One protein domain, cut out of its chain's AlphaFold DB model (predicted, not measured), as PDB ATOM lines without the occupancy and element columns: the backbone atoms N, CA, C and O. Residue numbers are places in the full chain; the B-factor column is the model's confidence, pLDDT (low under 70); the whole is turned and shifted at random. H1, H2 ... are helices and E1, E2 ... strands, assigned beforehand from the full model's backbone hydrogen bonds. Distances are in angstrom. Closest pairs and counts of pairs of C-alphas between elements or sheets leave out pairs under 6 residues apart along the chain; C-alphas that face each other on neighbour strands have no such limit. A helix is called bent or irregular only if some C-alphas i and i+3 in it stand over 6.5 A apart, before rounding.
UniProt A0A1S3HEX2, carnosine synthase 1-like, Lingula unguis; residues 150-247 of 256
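This is residues 150 to 247 of the 256 residues of the protein "carnosine synthase 1-like" of Lingula unguis (UniProt A0A1S3HEX2). A narrow sheet of three antiparallel strands has two helices over one face, H2 over the edge strand E2 and the longer H3 over E1 and E3, and its other face is bare of named helices. The short H1 sits at the end of the sheet where E1 ends, a long loop of residues 190 to 204 reaches away between E2 and E3, and the last residues run past H3 with the small H4. The printed part has 98 residues with four named helices and three named strands, in the order E1 H1 H2 E2 E3 H3 H4; the sheet's order is E1, E3, E2, and the class is mixed, helices and strands. It is compact, with a radius of gyration of the C-alphas of 13.4 A, yet elongated in outline, spanning 44 by 28 by 21 A.

E1, residues 150 to 156, runs 19.8 A from C-alpha 150 at (18.611, 10.823, 71.443). H1 is residues 158 to 165, 8.2 A, and H2 is residues 173 to 181, 12.2 A. E2 is residues 186 to 189, 10.1 A, and E3 is residues 205 to 211, 20.1 A, ending at C-alpha 211 at (22.179, 7.343, 71.241). H3 is residues 214 to 227, 19.9 A. H4, residues 237 to 240, 5.2 A, ends at C-alpha 240 at (12.842, 4.743, 86.083).

E1 and E3 are antiparallel at 160 degrees, with N 150 and O 211 at 2.8 A and N 209 and O 152 at 2.9 A, within hydrogen-bond range. E3 and E2, a hairpin, are antiparallel at 167 degrees, with N 188 and O 206 at 3.0 A. E1, H1 H2 and E2 form a split strand-helix-strand unit, two strands running the same way with E3 between them, and its crossover is right-handed. H2 and H3 lie on the same face, making two layers, helices on one face of a sheet. H3 has a height over the sheet of 7.9 A and runs slantwise to the strands, at 38 degrees to E3 on the local plane; its closest C-alphas to E3 are Ala 217 and Gly 211, 4.2 A. H2, at a height over the sheet of 7.7 A, runs along the strands, at 26 degrees to E2 on the local plane; the C-alphas of His 180 and Met 186 are closest, 5.4 A. H1 only grazes the sheet and is irregular, with C-alphas 160 and 163 at 7.7 A. H4 only just touches H3, through residues 222 to 225 of H3 alone, with 3 pairs of C-alphas within 8 A, the closest being Leu 222 and Val 237, 6.7 A. Each O i to N i+4 pair is within hydrogen-bond range in H2 and H3, against 2 of 4 in H1, and H4 is too short for such a pair.

The two C-alphas farthest apart, those of Glu 195 and Pro 247, are 44.6 A apart. The printed part has no cut, and the link from E2 to E3, 15 residues, is long. The mean pLDDT of the printed part is 81.7; residues 163 to 171 and 191 to 202 are under 70.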
ATOM      1  N   GLN A 150      19.460  11.100  70.297       97.56
ATOM      2  CA  GLN A 150      18.611  10.823  71.443       97.56
ATOM      3  C   GLN A 150      19.430  10.931  72.731       97.56
ATOM      4  O   GLN A 150      20.376  10.168  72.932       97.56
ATOM      5  N   LEU A 151      19.045  11.835  73.623       97.44
ATOM      6  CA  LEU A 151      19.532  11.897  74.992       97.44
ATOM      7  C   LEU A 151      18.595  11.154  75.933       97.44
ATOM      8  O   LEU A 151      17.371  11.270  75.856       97.44
ATOM      9  N   MET A 152      19.197  10.409  76.851       97.50
ATOM     10  CA  MET A 152      18.506   9.794  77.974       97.50
ATOM     11  C   MET A 152      19.403   9.872  79.199       97.50
ATOM     12  O   MET A 152      20.606   9.616  79.093       97.50
ATOM     13  N   GLY A 153      18.836  10.215  80.351       95.62
ATOM     14  CA  GLY A 153      19.608  10.424  81.568       95.62
ATOM     15  C   GLY A 153      18.840  10.121  82.841       95.62
ATOM     16  O   GLY A 153      17.620   9.976  82.827       95.62
ATOM     17  N   ILE A 154      19.593  10.005  83.930       93.06
ATOM     18  CA  ILE A 154      19.111   9.736  85.286       93.06
ATOM     19  C   ILE A 154      19.657  10.808  86.206       93.06
ATOM     20  O   ILE A 154      20.832  11.175  86.110       93.06
ATOM     21  N   VAL A 155      18.795  11.282  87.096       89.38
ATOM     22  CA  VAL A 155      19.181  12.149  88.200       89.38
ATOM     23  C   VAL A 155      19.529  11.259  89.387       89.38
ATOM     24  O   VAL A 155      18.721  10.450  89.837       89.38
ATOM     25  N   CYS A 156      20.756  11.389  89.875       86.38
ATOM     26  CA  CYS A 156      21.196  10.739  91.096       86.38
ATOM     27  C   CYS A 156      20.816  11.616  92.291       86.38
ATOM     28  O   CYS A 156      21.007  12.830  92.279       86.38
ATOM     29  N   THR A 157      20.297  10.984  93.334       81.12
ATOM     30  CA  THR A 157      19.955  11.598  94.621       81.12
ATOM     31  C   THR A 157      20.916  11.109  95.706       81.12
ATOM     32  O   THR A 157      21.347   9.950  95.660       81.12
ATOM     33  N   PRO A 158      21.219  11.917  96.738       76.56
ATOM     34  CA  PRO A 158      21.951  11.438  97.906       76.56
ATOM     35  C   PRO A 158      21.268  10.230  98.559       76.56
ATOM     36  O   PRO A 158      21.931   9.257  98.901       76.56
ATOM     37  N   LYS A 159      19.935  10.238  98.672       76.25
ATOM     38  CA  LYS A 159      19.171   9.145  99.289       76.25
ATOM     39  C   LYS A 159      19.440   7.789  98.630       76.25
ATOM     40  O   LYS A 159      19.744   6.825  99.332       76.25
ATOM     41  N   ASP A 160      19.350   7.735  97.304       78.25
ATOM     42  CA  ASP A 160      19.382   6.462  96.577       78.25
ATOM     43  C   ASP A 160      20.793   6.120  96.071       78.25
ATOM     44  O   ASP A 160      21.076   4.971  95.739       78.25
ATOM     45  N   HIS A 161      21.700   7.105  96.029       80.88
ATOM     46  CA  HIS A 161      23.011   6.946  95.398       80.88
ATOM     47  C   HIS A 161      24.193   7.313  96.299       80.88
ATOM     48  O   HIS A 161      25.312   6.995  95.913       80.88
ATOM     49  N   ALA A 162      24.020   7.887  97.501       71.00
ATOM     50  CA  ALA A 162      25.161   8.272  98.350       71.00
ATOM     51  C   ALA A 162      26.118   7.104  98.608       71.00
ATOM     52  O   ALA A 162      27.319   7.269  98.456       71.00
ATOM     53  N   LYS A 163      25.606   5.898  98.898       67.81
ATOM     54  CA  LYS A 163      26.453   4.707  99.106       67.81
ATOM     55  C   LYS A 163      27.276   4.338  97.868       67.81
ATOM     56  O   LYS A 163      28.408   3.878  98.009       67.81
ATOM     57  N   ALA A 164      26.704   4.501  96.675       67.38
ATOM     58  CA  ALA A 164      27.396   4.256  95.413       67.38
ATOM     59  C   ALA A 164      28.408   5.372  95.103       67.38
ATOM     60  O   ALA A 164      29.498   5.072  94.620       67.38
ATOM     61  N   LEU A 165      28.050   6.618  95.440       65.69
ATOM     62  CA  LEU A 165      28.800   7.846  95.175       65.69
ATOM     63  C   LEU A 165      29.930   8.135  96.184       65.69
ATOM     64  O   LEU A 165      30.808   8.950  95.913       65.69
ATOM     65  N   SER A 166      29.911   7.501  97.362       62.88
ATOM     66  CA  SER A 166      30.836   7.785  98.470       62.88
ATOM     67  C   SER A 166      31.820   6.653  98.774       62.88
ATOM     68  O   SER A 166      32.557   6.738  99.757       62.88
ATOM     69  N   ARG A 167      31.817   5.554  98.008       60.41
ATOM     70  CA  ARG A 167      32.691   4.403  98.276       60.41
ATOM     71  C   ARG A 167      34.033   4.581  97.548       60.41
ATOM     72  O   ARG A 167      34.043   4.563  96.315       60.41
ATOM     73  N   PRO A 168      35.168   4.691  98.270       49.81
ATOM     74  CA  PRO A 168      36.487   4.805  97.649       49.81
ATOM     75  C   PRO A 168      36.752   3.625  96.703       49.81
ATOM     76  O   PRO A 168      36.601   2.468  97.098       49.81
ATOM     77  N   GLY A 169      37.107   3.918  95.448       52.00
ATOM     78  CA  GLY A 169      37.302   2.914  94.393       52.00
ATOM     79  C   GLY A 169      36.033   2.469  93.643       52.00
ATOM     80  O   GLY A 169      36.131   1.584  92.796       52.00
ATOM     81  N   MET A 170      34.859   3.051  93.932       62.81
ATOM     82  CA  MET A 170      33.658   2.953  93.084       62.81
ATOM     83  C   MET A 170      33.397   4.280  92.364       62.81
ATOM     84  O   MET A 170      34.307   4.790  91.729       62.81
ATOM     85  N   VAL A 171      32.174   4.808  92.368       66.06
ATOM     86  CA  VAL A 171      31.811   5.980  91.575       66.06
ATOM     87  C   VAL A 171      31.933   7.196  92.442       66.06
ATOM     88  O   VAL A 171      31.279   7.285  93.461       66.06
ATOM     89  N   THR A 172      32.790   8.115  92.044       74.88
ATOM     90  CA  THR A 172      32.905   9.427  92.667       74.88
ATOM     91  C   THR A 172      32.605  10.489  91.608       74.88
ATOM     92  O   THR A 172      32.661  10.177  90.407       74.88
ATOM     93  N   PRO A 173      32.271  11.730  92.001       78.12
ATOM     94  CA  PRO A 173      32.141  12.842  91.061       78.12
ATOM     95  C   PRO A 173      33.340  12.964  90.110       78.12
ATOM     96  O   PRO A 173      33.149  13.159  88.913       78.12
ATOM     97  N   GLU A 174      34.564  12.727  90.596       82.44
ATOM     98  CA  GLU A 174      35.786  12.779  89.784       82.44
ATOM     99  C   GLU A 174      35.789  11.707  88.688       82.44
ATOM    100  O   GLU A 174      36.070  12.005  87.530       82.44
ATOM    101  N   ILE A 175      35.403  10.468  89.011       85.06
ATOM    102  CA  ILE A 175      35.340   9.372  88.029       85.06
ATOM    103  C   ILE A 175      34.270   9.639  86.965       85.06
ATOM    104  O   ILE A 175      34.473   9.328  85.785       85.06
ATOM    105  N   LEU A 176      33.136  10.228  87.356       87.56
ATOM    106  CA  LEU A 176      32.093  10.640  86.415       87.56
ATOM    107  C   LEU A 176      32.563  11.805  85.532       87.56
ATOM    108  O   LEU A 176      32.346  11.770  84.319       87.56
ATOM    109  N   ALA A 177      33.264  12.785  86.101       87.94
ATOM    110  CA  ALA A 177      33.858  13.893  85.357       87.94
ATOM    111  C   ALA A 177      34.931  13.410  84.364       87.94
ATOM    112  O   ALA A 177      34.951  13.843  83.211       87.94
ATOM    113  N   GLU A 178      35.775  12.448  84.745       90.25
ATOM    114  CA  GLU A 178      36.740  11.831  83.832       90.25
ATOM    115  C   GLU A 178      36.049  11.054  82.702       90.25
ATOM    116  O   GLU A 178      36.429  11.174  81.534       90.25
ATOM    117  N   ALA A 179      35.015  10.266  83.020       90.94
ATOM    118  CA  ALA A 179      34.223   9.558  82.015       90.94
ATOM    119  C   ALA A 179      33.523  10.531  81.051       90.94
ATOM    120  O   ALA A 179      33.421  10.252  79.852       90.94
ATOM    121  N   HIS A 180      33.089  11.686  81.559       93.38
ATOM    122  CA  HIS A 180      32.568  12.777  80.748       93.38
ATOM    123  C   HIS A 180      33.633  13.375  79.827       93.38
ATOM    124  O   HIS A 180      33.392  13.501  78.626       93.38
ATOM    125  N   GLY A 181      34.831  13.648  80.350       91.69
ATOM    126  CA  GLY A 181      35.969  14.136  79.566       91.69
ATOM    127  C   GLY A 181      36.398  13.173  78.452       91.69
ATOM    128  O   GLY A 181      36.804  13.612  77.379       91.69
ATOM    129  N   ARG A 182      36.236  11.857  78.659       92.31
ATOM    130  CA  ARG A 182      36.450  10.824  77.623       92.31
ATOM    131  C   ARG A 182      35.280  10.671  76.640       92.31
ATOM    132  O   ARG A 182      35.374   9.873  75.710       92.31
ATOM    133  N   GLY A 183      34.177  11.392  76.839       90.00
ATOM    134  CA  GLY A 183      32.973  11.305  76.008       90.00
ATOM    135  C   GLY A 183      32.168  10.012  76.191       90.00
ATOM    136  O   GLY A 183      31.301   9.713  75.368       90.00
ATOM    137  N   GLU A 184      32.433   9.236  77.248       90.50
ATOM    138  CA  GLU A 184      31.666   8.020  77.554       90.50
ATOM    139  C   GLU A 184      30.248   8.357  78.020       90.50
ATOM    140  O   GLU A 184      29.303   7.639  77.682       90.50
ATOM    141  N   ILE A 185      30.120   9.439  78.794       94.19
ATOM    142  CA  ILE A 185      28.874   9.933  79.385       94.19
ATOM    143  C   ILE A 185      28.761  11.454  79.245       94.19
ATOM    144  O   ILE A 185      29.737  12.169  79.025       94.19
ATOM    145  N   MET A 186      27.554  11.970  79.422       93.81
ATOM    146  CA  MET A 186      27.318  13.363  79.781       93.81
ATOM    147  C   MET A 186      27.109  13.426  81.288       93.81
ATOM    148  O   MET A 186      26.273  12.694  81.811       93.81
ATOM    149  N   TYR A 187      27.892  14.253  81.971       91.69
ATOM    150  CA  TYR A 187      27.812  14.435  83.412       91.69
ATOM    151  C   TYR A 187      27.485  15.893  83.702       91.69
ATOM    152  O   TYR A 187      28.150  16.790  83.182       91.69
ATOM    153  N   TYR A 188      26.456  16.110  84.511       87.50
ATOM    154  CA  TYR A 188      26.132  17.418  85.059       87.50
ATOM    155  C   TYR A 188      26.156  17.293  86.570       87.50
ATOM    156  O   TYR A 188      25.354  16.560  87.146       87.50
ATOM    157  N   GLU A 189      27.096  17.975  87.204       83.25
ATOM    158  CA  GLU A 189      27.069  18.144  88.647       83.25
ATOM    159  C   GLU A 189      25.953  19.121  89.008       83.25
ATOM    160  O   GLU A 189      25.740  20.120  88.314       83.25
ATOM    161  N   ILE A 190      25.216  18.802  90.065       75.19
ATOM    162  CA  ILE A 190      24.258  19.723  90.651       75.19
ATOM    163  C   ILE A 190      24.798  20.060  92.024       75.19
ATOM    164  O   ILE A 190      24.963  19.171  92.858       75.19
ATOM    165  N   GLU A 191      25.121  21.337  92.223       59.38
ATOM    166  CA  GLU A 191      25.642  21.805  93.501       59.38
ATOM    167  C   GLU A 191      24.701  21.355  94.628       59.38
ATOM    168  O   GLU A 191      23.494  21.617  94.554       59.38
ATOM    169  N   PRO A 192      25.210  20.668  95.667       50.75
ATOM    170  CA  PRO A 192      24.412  20.433  96.854       50.75
ATOM    171  C   PRO A 192      24.040  21.794  97.443       50.75
ATOM    172  O   PRO A 192      24.882  22.691  97.538       50.75
ATOM    173  N   THR A 193      22.783  21.951  97.853       44.09
ATOM    174  CA  THR A 193      22.357  23.096  98.658       44.09
ATOM    175  C   THR A 193      23.324  23.251  99.836       44.09
ATOM    176  O   THR A 193      23.639  22.287 100.536       44.09
ATOM    177  N   MET A 194      23.887  24.455  99.967       37.06
ATOM    178  CA  MET A 194      24.973  24.778 100.893       37.06
ATOM    179  C   MET A 194      24.689  24.316 102.335       37.06
ATOM    180  O   MET A 194      23.569  24.405 102.822       37.06
ATOM    181  N   GLU A 195      25.763  23.890 103.008       37.84
ATOM    182  CA  GLU A 195      25.902  23.666 104.458       37.84
ATOM    183  C   GLU A 195      24.992  22.611 105.118       37.84
ATOM    184  O   GLU A 195      23.943  22.884 105.693       37.84
ATOM    185  N   GLY A 196      25.500  21.374 105.187       41.72
ATOM    186  CA  GLY A 196      25.220  20.459 106.305       41.72
ATOM    187  C   GLY A 196      23.823  19.837 106.372       41.72
ATOM    188  O   GLY A 196      23.588  18.991 107.239       41.72
ATOM    189  N   LYS A 197      22.918  20.179 105.456       43.56
ATOM    190  CA  LYS A 197      21.612  19.536 105.316       43.56
ATOM    191  C   LYS A 197      21.610  18.666 104.075       43.56
ATOM    192  O   LYS A 197      21.555  19.149 102.954       43.56
ATOM    193  N   LEU A 198      21.675  17.354 104.296       48.00
ATOM    194  CA  LEU A 198      21.259  16.362 103.308       48.00
ATOM    195  C   LEU A 198      19.765  16.577 103.063       48.00
ATOM    196  O   LEU A 198      18.929  15.944 103.708       48.00
ATOM    197  N   ASP A 199      19.430  17.519 102.190       52.03
ATOM    198  CA  ASP A 199      18.071  17.647 101.712       52.03
ATOM    199  C   ASP A 199      17.790  16.422 100.838       52.03
ATOM    200  O   ASP A 199      18.367  16.239  99.762       52.03
ATOM    201  N   TYR A 200      16.966  15.514 101.360       52.00
ATOM    202  CA  TYR A 200      16.628  14.245 100.717       52.00
ATOM    203  C   TYR A 200      15.909  14.443  99.372       52.00
ATOM    204  O   TYR A 200      15.718  13.468  98.641       52.00
ATOM    205  N   GLU A 201      15.518  15.682  99.064       56.94
ATOM    206  CA  GLU A 201      14.709  16.072  97.911       56.94
ATOM    207  C   GLU A 201      15.521  16.736  96.788       56.94
ATOM    208  O   GLU A 201      14.959  17.062  95.746       56.94
ATOM    209  N   SER A 202      16.840  16.896  96.953       65.19
ATOM    210  CA  SER A 202      17.706  17.502  95.933       65.19
ATOM    211  C   SER A 202      18.568  16.459  95.213       65.19
ATOM    212  O   SER A 202      19.215  15.612  95.829       65.19
ATOM    213  N   GLY A 203      18.591  16.515  93.879       74.25
ATOM    214  CA  GLY A 203      19.520  15.725  93.065       74.25
ATOM    215  C   GLY A 203      20.959  16.208  93.255       74.25
ATOM    216  O   GLY A 203      21.190  17.407  93.351       74.25
ATOM    217  N   CYS A 204      21.925  15.292  93.296       79.12
ATOM    218  CA  CYS A 204      23.348  15.627  93.420       79.12
ATOM    219  C   CYS A 204      24.073  15.653  92.070       79.12
ATOM    220  O   CYS A 204      25.038  16.387  91.883       79.12
ATOM    221  N   CYS A 205      23.644  14.839  91.108       86.00
ATOM    222  CA  CYS A 205      24.202  14.873  89.763       86.00
ATOM    223  C   CYS A 205      23.249  14.259  88.735       86.00
ATOM    224  O   CYS A 205      22.309  13.546  89.081       86.00
ATOM    225  N   GLN A 206      23.509  14.506  87.454       90.75
ATOM    226  CA  GLN A 206      22.879  13.817  86.340       90.75
ATOM    227  C   GLN A 206      23.931  13.074  85.520       90.75
ATOM    228  O   GLN A 206      24.983  13.624  85.188       90.75
ATOM    229  N   ILE A 207      23.598  11.847  85.124       93.06
ATOM    230  CA  ILE A 207      24.336  11.090  84.113       93.06
ATOM    231  C   ILE A 207      23.418  10.862  82.918       93.06
ATOM    232  O   ILE A 207      22.301  10.370  83.071       93.06
ATOM    233  N   ALA A 208      23.901  11.183  81.723       95.94
ATOM    234  CA  ALA A 208      23.168  11.014  80.481       95.94
ATOM    235  C   ALA A 208      24.026  10.397  79.373       95.94
ATOM    236  O   ALA A 208      25.257  10.411  79.412       95.94
ATOM    237  N   ILE A 209      23.362   9.835  78.370       97.12
ATOM    238  CA  ILE A 209      23.981   9.192  77.213       97.12
ATOM    239  C   ILE A 209      23.323   9.686  75.930       97.12
ATOM    240  O   ILE A 209      22.102   9.795  75.854       97.12
ATOM    241  N   LYS A 210      24.151   9.889  74.901       96.81
ATOM    242  CA  LYS A 210      23.725  10.029  73.504       96.81
ATOM    243  C   LYS A 210      23.523   8.656  72.865       96.81
ATOM    244  O   LYS A 210      24.410   7.809  72.951       96.81
ATOM    245  N   GLY A 211      22.422   8.459  72.159       96.38
ATOM    246  CA  GLY A 211      22.179   7.343  71.241       96.38
ATOM    247  C   GLY A 211      21.610   7.840  69.912       96.38
ATOM    248  O   GLY A 211      21.270   9.015  69.787       96.38
ATOM    249  N   LYS A 212      21.506   6.961  68.910       95.56
ATOM    250  CA  LYS A 212      20.850   7.279  67.628       95.56
ATOM    251  C   LYS A 212      19.341   7.023  67.647       95.56
ATOM    252  O   LYS A 212      18.636   7.492  66.769       95.56
ATOM    253  N   SER A 213      18.855   6.270  68.634       95.69
ATOM    254  CA  SER A 213      17.433   6.010  68.870       95.69
ATOM    255  C   SER A 213      17.142   5.890  70.367       95.69
ATOM    256  O   SER A 213      18.067   5.740  71.175       95.69
ATOM    257  N   ILE A 214      15.858   5.893  70.735       95.94
ATOM    258  CA  ILE A 214      15.376   5.642  72.105       95.94
ATOM    259  C   ILE A 214      15.904   4.299  72.622       95.94
ATOM    260  O   ILE A 214      16.475   4.244  73.715       95.94
ATOM    261  N   SER A 215      15.807   3.225  71.830       95.50
ATOM    262  CA  SER A 215      16.299   1.897  72.224       95.50
ATOM    263  C   SER A 215      17.814   1.856  72.424       95.50
ATOM    264  O   SER A 215      18.296   1.223  73.371       95.50
ATOM    265  N   GLU A 216      18.590   2.521  71.558       96.38
ATOM    266  CA  GLU A 216      20.043   2.592  71.730       96.38
ATOM    267  C   GLU A 216      20.418   3.374  72.991       96.38
ATOM    268  O   GLU A 216      21.204   2.866  73.799       96.38
ATOM    269  N   ALA A 217      19.861   4.577  73.167       97.06
ATOM    270  CA  ALA A 217      20.145   5.430  74.318       97.06
ATOM    271  C   ALA A 217      19.811   4.700  75.628       97.06
ATOM    272  O   ALA A 217      20.660   4.609  76.516       97.06
ATOM    273  N   LYS A 218      18.636   4.059  75.697       96.75
ATOM    274  CA  LYS A 218      18.187   3.270  76.855       96.75
ATOM    275  C   LYS A 218      19.118   2.109  77.179       96.75
ATOM    276  O   LYS A 218      19.532   1.943  78.327       96.75
ATOM    277  N   ARG A 219      19.496   1.308  76.175       96.56
ATOM    278  CA  ARG A 219      20.417   0.172  76.354       96.56
ATOM    279  C   ARG A 219      21.788   0.628  76.848       96.56
ATOM    280  O   ARG A 219      22.359  -0.015  77.731       96.56
ATOM    281  N   ARG A 220      22.328   1.704  76.272       96.69
ATOM    282  CA  ARG A 220      23.638   2.242  76.660       96.69
ATOM    283  C   ARG A 220      23.602   2.838  78.065       96.69
ATOM    284  O   ARG A 220      24.487   2.521  78.853       96.69
ATOM    285  N   LEU A 221      22.567   3.610  78.399       96.25
ATOM    286  CA  LEU A 221      22.387   4.170  79.738       96.25
ATOM    287  C   LEU A 221      22.286   3.067  80.795       96.25
ATOM    288  O   LEU A 221      23.011   3.109  81.778       96.25
ATOM    289  N   LEU A 222      21.505   2.010  80.543       95.31
ATOM    290  CA  LEU A 222      21.444   0.832  81.417       95.31
ATOM    291  C   LEU A 222      22.824   0.194  81.661       95.31
ATOM    292  O   LEU A 222      23.128  -0.218  82.779       95.31
ATOM    293  N   ALA A 223      23.660   0.081  80.625       94.56
ATOM    294  CA  ALA A 223      25.008  -0.473  80.764       94.56
ATOM    295  C   ALA A 223      25.931   0.446  81.581       94.56
ATOM    296  O   ALA A 223      26.664  -0.036  82.444       94.56
ATOM    297  N   VAL A 224      25.855   1.756  81.341       92.31
ATOM    298  CA  VAL A 224      26.593   2.784  82.085       92.31
ATOM    299  C   VAL A 224      26.177   2.794  83.552       92.31
ATOM    300  O   VAL A 224      27.038   2.696  84.420       92.31
ATOM    301  N   CYS A 225      24.880   2.811  83.854       91.62
ATOM    302  CA  CYS A 225      24.402   2.821  85.232       91.62
ATOM    303  C   CYS A 225      24.819   1.569  86.011       91.62
ATOM    304  O   CYS A 225      25.175   1.687  87.179       91.62
ATOM    305  N   ARG A 226      24.861   0.388  85.374       90.88
ATOM    306  CA  ARG A 226      25.423  -0.822  86.001       90.88
ATOM    307  C   ARG A 226      26.928  -0.718  86.229       90.88
ATOM    308  O   ARG A 226      27.394  -1.044  87.315       90.88
ATOM    309  N   LYS A 227      27.686  -0.257  85.223       88.19
ATOM    310  CA  LYS A 227      29.144  -0.047  85.329       88.19
ATOM    311  C   LYS A 227      29.481   0.880  86.500       88.19
ATOM    312  O   LYS A 227      30.438   0.626  87.219       88.19
ATOM    313  N   TYR A 228      28.676   1.924  86.680       84.12
ATOM    314  CA  TYR A 228      28.873   2.975  87.670       84.12
ATOM    315  C   TYR A 228      28.019   2.790  88.946       84.12
ATOM    316  O   TYR A 228      27.867   3.720  89.727       84.12
ATOM    317  N   GLY A 229      27.432   1.613  89.189       83.44
ATOM    318  CA  GLY A 229      26.694   1.331  90.435       83.44
ATOM    319  C   GLY A 229      25.485   2.242  90.721       83.44
ATOM    320  O   GLY A 229      24.982   2.251  91.841       83.44
ATOM    321  N   VAL A 230      25.025   3.000  89.723       86.62
ATOM    322  CA  VAL A 230      23.814   3.831  89.781       86.62
ATOM    323  C   VAL A 230      22.572   2.944  89.750       86.62
ATOM    324  O   VAL A 230      21.573   3.260  90.375       86.62
ATOM    325  N   ASP A 231      22.650   1.807  89.052       89.50
ATOM    326  CA  ASP A 231      21.610   0.778  89.075       89.50
ATOM    327  C   ASP A 231      21.705  -0.044  90.366       89.50
ATOM    328  O   ASP A 231      22.652  -0.817  90.548       89.50
ATOM    329  N   ASN A 232      20.741   0.146  91.267       86.19
ATOM    330  CA  ASN A 232      20.699  -0.488  92.582       86.19
ATOM    331  C   ASN A 232      19.246  -0.799  93.018       86.19
ATOM    332  O   ASN A 232      18.303  -0.356  92.360       86.19
ATOM    333  N   PRO A 233      19.030  -1.606  94.077       85.81
ATOM    334  CA  PRO A 233      17.683  -1.963  94.535       85.81
ATOM    335  C   PRO A 233      16.804  -0.771  94.940       85.81
ATOM    336  O   PRO A 233      15.584  -0.852  94.795       85.81
ATOM    337  N   GLU A 234      17.403   0.308  95.445       81.81
ATOM    338  CA  GLU A 234      16.716   1.531  95.864       81.81
ATOM    339  C   GLU A 234      16.287   2.409  94.670       81.81
ATOM    340  O   GLU A 234      15.230   3.037  94.719       81.81
ATOM    341  N   SER A 235      17.053   2.394  93.576       81.94
ATOM    342  CA  SER A 235      16.784   3.103  92.318       81.94
ATOM    343  C   SER A 235      17.002   2.172  91.113       81.94
ATOM    344  O   SER A 235      18.014   2.255  90.404       81.94
ATOM    345  N   PRO A 236      16.067   1.234  90.854       89.69
ATOM    346  CA  PRO A 236      16.217   0.276  89.770       89.69
ATOM    347  C   PRO A 236      16.050   0.982  88.425       89.69
ATOM    348  O   PRO A 236      14.948   1.384  88.027       89.69
ATOM    349  N   VAL A 237      17.138   1.073  87.663       90.81
ATOM    350  CA  VAL A 237      17.202   1.930  86.467       90.81
ATOM    351  C   VAL A 237      16.222   1.475  85.384       90.81
ATOM    352  O   VAL A 237      15.647   2.266  84.635       90.81
ATOM    353  N   LYS A 238      15.954   0.171  85.314       90.94
ATOM    354  CA  LYS A 238      14.948  -0.370  84.393       90.94
ATOM    355  C   LYS A 238      13.545   0.193  84.663       90.94
ATOM    356  O   LYS A 238      12.790   0.386  83.709       90.94
ATOM    357  N   HIS A 239      13.200   0.441  85.928       90.81
ATOM    358  CA  HIS A 239      11.909   1.010  86.309       90.81
ATOM    359  C   HIS A 239      11.833   2.500  85.967       90.81
ATOM    360  O   HIS A 239      10.887   2.913  85.296       90.81
ATOM    361  N   VAL A 240      12.853   3.287  86.329       90.12
ATOM    362  CA  VAL A 240      12.842   4.743  86.083       90.12
ATOM    363  C   VAL A 240      12.871   5.092  84.592       90.12
ATOM    364  O   VAL A 240      12.461   6.178  84.208       90.12
ATOM    365  N   LEU A 241      13.315   4.177  83.727       93.56
ATOM    366  CA  LEU A 241      13.287   4.351  82.268       93.56
ATOM    367  C   LEU A 241      12.078   3.677  81.601       93.56
ATOM    368  O   LEU A 241      12.009   3.626  80.372       93.56
ATOM    369  N   SER A 242      11.157   3.080  82.364       90.88
ATOM    370  CA  SER A 242      10.116   2.185  81.830       90.88
ATOM    371  C   SER A 242       9.148   2.863  80.858       90.88
ATOM    372  O   SER A 242       8.707   2.213  79.913       90.88
ATOM    373  N   THR A 243       8.892   4.159  81.033       90.38
ATOM    374  CA  THR A 243       7.980   4.959  80.201       90.38
ATOM    375  C   THR A 243       8.592   5.400  78.871       90.38
ATOM    376  O   THR A 243       7.858   5.764  77.958       90.38
ATOM    377  N   PHE A 244       9.918   5.328  78.723       93.62
ATOM    378  CA  PHE A 244      10.609   5.694  77.485       93.62
ATOM    379  C   PHE A 244      10.603   4.511  76.515       93.62
ATOM    380  O   PHE A 244      11.433   3.593  76.611       93.62
ATOM    381  N   VAL A 245       9.622   4.498  75.617       89.06
ATOM    382  CA  VAL A 245       9.371   3.418  74.657       89.06
ATOM    383  C   VAL A 245       9.269   4.012  73.260       89.06
ATOM    384  O   VAL A 245       8.656   5.058  73.084       89.06
ATOM    385  N   GLU A 246       9.869   3.355  72.265       86.62
ATOM    386  CA  GLU A 246       9.728   3.787  70.873       86.62
ATOM    387  C   GLU A 246       8.261   3.706  70.431       86.62
ATOM    388  O   GLU A 246       7.619   2.668  70.639       86.62
ATOM    389  N   PRO A 247       7.722   4.759  69.790       80.19
ATOM    390  CA  PRO A 247       6.409   4.671  69.186       80.19
ATOM    391  C   PRO A 247       6.457   3.646  68.040       80.19
ATOM    392  O   PRO A 247       7.461   3.581  67.319       80.19
TER     393      PRO A 247